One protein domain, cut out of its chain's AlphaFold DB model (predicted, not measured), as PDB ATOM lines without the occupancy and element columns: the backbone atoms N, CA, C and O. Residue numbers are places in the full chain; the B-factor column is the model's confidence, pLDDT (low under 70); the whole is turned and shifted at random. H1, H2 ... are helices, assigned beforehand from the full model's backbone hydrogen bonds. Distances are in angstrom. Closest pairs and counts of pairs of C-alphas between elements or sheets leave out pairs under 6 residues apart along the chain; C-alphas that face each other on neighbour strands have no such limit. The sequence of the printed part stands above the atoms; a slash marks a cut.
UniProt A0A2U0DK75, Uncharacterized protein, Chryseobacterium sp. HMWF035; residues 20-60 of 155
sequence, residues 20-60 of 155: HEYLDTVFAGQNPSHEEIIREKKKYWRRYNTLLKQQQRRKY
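AT A GLANCE: This is residues 20 to 60 of the 155 residues of an uncharacterized protein of Chryseobacterium sp. HMWF035 (UniProt A0A2U0DK75). One long, straight helix, H2, makes the length of the model, and a short helix, H1, packs steeply on its first part, joined to it by a looping link, like a hook at one end of a shaft. Residues 45 to 60, of which 45 to 59 belong to H2, stick out free as a long arm. The printed part has 41 residues, with two named helices in the order H1, H2 and no named strand; the class is all helix. The whole is only just loose, close to extended, with a radius of gyration of the C-alphas of 13.2 A, and the C-alphas span 42 by 17 by 9 A.

IN THESE COORDINATES: H1 comes first, residues 20 to 26, from C-alpha 20 at (18.546, -19.924, 10.118) to C-alpha 26 at (12.939, -11.906, 9.404). A short link of 7 residues follows. H2, residues 34 to 59, begins at C-alpha 34 at (18.460, -11.355, 22.081) and ends at C-alpha 59 at (-0.503, -38.936, 5.604), 37.3 A from first to last C-alpha.

HOW THE PARTS SIT: H1 and H2 touch, with 4 pairs of C-alphas within 8 A. Their closest C-alphas, those of Leu 23 and Glu 40, are 7.3 A apart. H2 touches H1 with residues 37 to 44 alone. The two helices run opposite ways at a steep tilt of 67 degrees. In both H1 and H2 every O i to N i+4 pair is within hydrogen-bond range.

THE WHOLE: The outline is only just a rod. The two C-alphas farthest apart, those of Asn 31 and Tyr 60, are 42.2 A apart. The printed part has no cut. The mean pLDDT of the printed part is 84.8, and no printed residue is under 70.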
ATOM      1  N   HIS A  20      17.592 -20.973  10.477       84.56
ATOM      2  CA  HIS A  20      18.546 -19.924  10.118       84.56
ATOM      3  C   HIS A  20      18.023 -19.088   8.954       84.56
ATOM      4  O   HIS A  20      17.879 -17.888   9.108       84.56
ATOM      5  N   GLU A  21      17.578 -19.738   7.877       86.56
ATOM      6  CA  GLU A  21      16.965 -19.063   6.726       86.56
ATOM      7  C   GLU A  21      15.755 -18.207   7.138       86.56
ATOM      8  O   GLU A  21      15.627 -17.068   6.708       86.56
ATOM      9  N   TYR A  22      14.902 -18.713   8.036       89.00
ATOM     10  CA  TYR A  22      13.795 -17.928   8.588       89.00
ATOM     11  C   TYR A  22      14.280 -16.682   9.339       89.00
ATOM     12  O   TYR A  22      13.772 -15.587   9.113       89.00
ATOM     13  N   LEU A  23      15.262 -16.823  10.231       87.38
ATOM     14  CA  LEU A  23      15.770 -15.690  11.006       87.38
ATOM     15  C   LEU A  23      16.499 -14.678  10.118       87.38
ATOM     16  O   LEU A  23      16.314 -13.482  10.320       87.38
ATOM     17  N   ASP A  24      17.243 -15.147   9.117       89.06
ATOM     18  CA  ASP A  24      17.928 -14.305   8.137       89.06
ATOM     19  C   ASP A  24      16.919 -13.487   7.320       89.06
ATOM     20  O   ASP A  24      17.141 -12.303   7.083       89.06
ATOM     21  N   THR A  25      15.770 -14.071   6.949       87.56
ATOM     22  CA  THR A  25      14.695 -13.317   6.280       87.56
ATOM     23  C   THR A  25      13.966 -12.343   7.201       87.56
ATOM     24  O   THR A  25      13.636 -11.238   6.781       87.56
ATOM     25  N   VAL A  26      13.708 -12.727   8.455       88.06
ATOM     26  CA  VAL A  26      12.939 -11.906   9.404       88.06
ATOM     27  C   VAL A  26      13.751 -10.712   9.899       88.06
ATOM     28  O   VAL A  26      13.185  -9.646  10.120       88.06
ATOM     29  N   PHE A  27      15.065 -10.878  10.043       91.19
ATOM     30  CA  PHE A  27      15.976  -9.848  10.537       91.19
ATOM     31  C   PHE A  27      16.899  -9.288   9.452       91.19
ATOM     32  O   PHE A  27      17.932  -8.698   9.767       91.19
ATOM     33  N   ALA A  28      16.542  -9.448   8.174       89.44
ATOM     34  CA  ALA A  28      17.330  -8.937   7.059       89.44
ATOM     35  C   ALA A  28      17.619  -7.432   7.233       89.44
ATOM     36  O   ALA A  28      16.706  -6.606   7.258       89.44
ATOM     37  N   GLY A  29      18.901  -7.078   7.373       83.38
ATOM     38  CA  GLY A  29      19.341  -5.690   7.554       83.38
ATOM     39  C   GLY A  29      19.038  -5.079   8.929       83.38
ATOM     40  O   GLY A  29      19.161  -3.867   9.088       83.38
ATOM     41  N   GLN A  30      18.651  -5.886   9.920       89.25
ATOM     42  CA  GLN A  30      18.383  -5.453  11.292       89.25
ATOM     43  C   GLN A  30      19.406  -6.053  12.265       89.25
ATOM     44  O   GLN A  30      19.936  -7.136  12.032       89.25
ATOM     45  N   ASN A  31      19.651  -5.365  13.384       86.44
ATOM     46  CA  ASN A  31      20.407  -5.900  14.520       86.44
ATOM     47  C   ASN A  31      19.422  -6.246  15.648       86.44
ATOM     48  O   ASN A  31      19.170  -5.407  16.517       86.44
ATOM     49  N   PRO A  32      18.802  -7.437  15.615       85.62
ATOM     50  CA  PRO A  32      17.799  -7.806  16.598       85.62
ATOM     51  C   PRO A  32      18.418  -7.995  17.978       85.62
ATOM     52  O   PRO A  32      19.523  -8.519  18.137       85.62
ATOM     53  N   SER A  33      17.658  -7.630  19.002       90.75
ATOM     54  CA  SER A  33      17.999  -7.964  20.378       90.75
ATOM     55  C   SER A  33      17.857  -9.469  20.636       90.75
ATOM     56  O   SER A  33      17.142 -10.203  19.946       90.75
ATOM     57  N   HIS A  34      18.516  -9.947  21.691       87.19
ATOM     58  CA  HIS A  34      18.460 -11.355  22.081       87.19
ATOM     59  C   HIS A  34      17.021 -11.845  22.336       87.19
ATOM     60  O   HIS A  34      16.659 -12.962  21.955       87.19
ATOM     61  N   GLU A  35      16.177 -10.998  22.927       89.81
ATOM     62  CA  GLU A  35      14.776 -11.321  23.207       89.81
ATOM     63  C   GLU A  35      13.943 -11.474  21.930       89.81
ATOM     64  O   GLU A  35      13.102 -12.376  21.834       89.81
ATOM     65  N   GLU A  36      14.206 -10.649  20.916       85.88
ATOM     66  CA  GLU A  36      13.535 -10.721  19.618       85.88
ATOM     67  C   GLU A  36      13.902 -12.004  18.878       85.88
ATOM     68  O   GLU A  36      13.017 -12.698  18.372       85.88
ATOM     69  N   ILE A  37      15.180 -12.391  18.913       86.88
ATOM     70  CA  ILE A  37      15.641 -13.669  18.358       86.88
ATOM     71  C   ILE A  37      14.932 -14.839  19.051       86.88
ATOM     72  O   ILE A  37      14.444 -15.755  18.383       86.88
ATOM     73  N   ILE A  38      14.838 -14.834  20.386       85.75
ATOM     74  CA  ILE A  38      14.137 -15.890  21.136       85.75
ATOM     75  C   ILE A  38      12.659 -15.953  20.737       85.75
ATOM     76  O   ILE A  38      12.116 -17.046  20.529       85.75
ATOM     77  N   ARG A  39      11.994 -14.800  20.636       88.81
ATOM     78  CA  ARG A  39      10.578 -14.707  20.265       88.81
ATOM     79  C   ARG A  39      10.330 -15.282  18.873       88.81
ATOM     80  O   ARG A  39       9.441 -16.123  18.713       88.81
ATOM     81  N   GLU A  40      11.142 -14.905  17.893       86.94
ATOM     82  CA  GLU A  40      10.989 -15.363  16.512       86.94
ATOM     83  C   GLU A  40      11.343 -16.846  16.347       86.94
ATOM     84  O   GLU A  40      10.609 -17.585  15.687       86.94
ATOM     85  N   LYS A  41      12.355 -17.351  17.065       83.88
ATOM     86  CA  LYS A  41      12.623 -18.798  17.149       83.88
ATOM     87  C   LYS A  41      11.412 -19.576  17.666       83.88
ATOM     88  O   LYS A  41      11.039 -20.601  17.094       83.88
ATOM     89  N   LYS A  42      10.761 -19.097  18.733       84.12
ATOM     90  CA  LYS A  42       9.538 -19.729  19.265       84.12
ATOM     91  C   LYS A  42       8.409 -19.723  18.232       84.12
ATOM     92  O   LYS A  42       7.701 -20.724  18.101       84.12
ATOM     93  N   LYS A  43       8.242 -18.623  17.493       84.56
ATOM     94  CA  LYS A  43       7.233 -18.490  16.433       84.56
ATOM     95  C   LYS A  43       7.476 -19.485  15.294       84.56
ATOM     96  O   LYS A  43       6.549 -20.208  14.924       84.56
ATOM     97  N   TYR A  44       8.723 -19.608  14.835       85.44
ATOM     98  CA  TYR A  44       9.135 -20.607  13.848       85.44
ATOM     99  C   TYR A  44       8.781 -22.027  14.292       85.44
ATOM    100  O   TYR A  44       8.081 -22.744  13.579       85.44
ATOM    101  N   TRP A  45       9.185 -22.429  15.501       83.38
ATOM    102  CA  TRP A  45       8.940 -23.789  15.990       83.38
ATOM    103  C   TRP A  45       7.453 -24.114  16.145       83.38
ATOM    104  O   TRP A  45       7.026 -25.221  15.815       83.38
ATOM    105  N   ARG A  46       6.634 -23.153  16.593       83.75
ATOM    106  CA  ARG A  46       5.170 -23.321  16.642       83.75
ATOM    107  C   ARG A  46       4.592 -23.579  15.252       83.75
ATOM    108  O   ARG A  46       3.776 -24.490  15.087       83.75
ATOM    109  N   ARG A  47       5.037 -22.812  14.253       79.94
ATOM    110  CA  ARG A  47       4.601 -22.962  12.861       79.94
ATOM    111  C   ARG A  47       5.057 -24.298  12.276       79.94
ATOM    112  O   ARG A  47       4.234 -25.039  11.745       79.94
ATOM    113  N   TYR A  48       6.330 -24.645  12.454       83.06
ATOM    114  CA  TYR A  48       6.905 -25.913  12.009       83.06
ATOM    115  C   TYR A  48       6.168 -27.118  12.605       83.06
ATOM    116  O   TYR A  48       5.734 -28.005  11.874       83.06
ATOM    117  N   ASN A  49       5.937 -27.122  13.921       80.19
ATOM    118  CA  ASN A  49       5.218 -28.204  14.593       80.19
ATOM    119  C   ASN A  49       3.769 -28.322  14.113       80.19
ATOM    120  O   ASN A  49       3.249 -29.431  13.982       80.19
ATOM    121  N   THR A  50       3.114 -27.195  13.837       83.44
ATOM    122  CA  THR A  50       1.765 -27.185  13.258       83.44
ATOM    123  C   THR A  50       1.760 -27.842  11.882       83.44
ATOM    124  O   THR A  50       0.964 -28.752  11.650       83.44
ATOM    125  N   LEU A  51       2.684 -27.450  11.000       81.69
ATOM    126  CA  LEU A  51       2.821 -28.039   9.668       81.69
ATOM    127  C   LEU A  51       3.146 -29.535   9.739       81.69
ATOM    128  O   LEU A  51       2.522 -30.328   9.039       81.69
ATOM    129  N   LEU A  52       4.053 -29.941  10.628       82.88
ATOM    130  CA  LEU A  52       4.403 -31.345  10.831       82.88
ATOM    131  C   LEU A  52       3.184 -32.171  11.268       82.88
ATOM    132  O   LEU A  52       2.911 -33.224  10.693       82.88
ATOM    133  N   LYS A  53       2.409 -31.678  12.242       76.81
ATOM    134  CA  LYS A  53       1.175 -32.337  12.700       76.81
ATOM    135  C   LYS A  53       0.125 -32.407  11.593       76.81
ATOM    136  O   LYS A  53      -0.543 -33.428  11.454       76.81
ATOM    137  N   GLN A  54      -0.024 -31.353  10.791       79.75
ATOM    138  CA  GLN A  54      -0.929 -31.358   9.642       79.75
ATOM    139  C   GLN A  54      -0.502 -32.387   8.592       79.75
ATOM    140  O   GLN A  54      -1.334 -33.168   8.139       79.75
ATOM    141  N   GLN A  55       0.788 -32.447   8.253       81.69
ATOM    142  CA  GLN A  55       1.329 -33.450   7.334       81.69
ATOM    143  C   GLN A  55       1.104 -34.870   7.858       81.69
ATOM    144  O   GLN A  55       0.661 -35.733   7.106       81.69
ATOM    145  N   GLN A  56       1.322 -35.104   9.155       79.31
ATOM    146  CA  GLN A  56       1.029 -36.395   9.779       79.31
ATOM    147  C   GLN A  56      -0.459 -36.760   9.684       79.31
ATOM    148  O   GLN A  56      -0.763 -37.880   9.298       79.31
ATOM    149  N   ARG A  57      -1.383 -35.825   9.949       78.62
ATOM    150  CA  ARG A  57      -2.842 -36.048   9.820       78.62
ATOM    151  C   ARG A  57      -3.307 -36.263   8.376       78.62
ATOM    152  O   ARG A  57      -4.331 -36.903   8.144       78.62
ATOM    153  N   ARG A  58      -2.600 -35.687   7.398       81.06
ATOM    154  CA  ARG A  58      -2.859 -35.923   5.969       81.06
ATOM    155  C   ARG A  58      -2.368 -37.306   5.551       81.06
ATOM    156  O   ARG A  58      -3.107 -38.027   4.894       81.06
ATOM    157  N   LYS A  59      -1.152 -37.671   5.967       84.69
ATOM    158  CA  LYS A  59      -0.503 -38.936   5.604       84.69
ATOM    159  C   LYS A  59      -1.115 -40.147   6.312       84.69
ATOM    160  O   LYS A  59      -1.234 -41.206   5.708       84.69
ATOM    161  N   TYR A  60      -1.482 -39.997   7.579       80.69
ATOM    162  CA  TYR A  60      -2.030 -41.067   8.402       80.69
ATOM    163  C   TYR A  60      -3.425 -40.676   8.876       80.69
ATOM    164  O   TYR A  60      -3.606 -39.696   9.601       80.69
TER     165      TYR A  60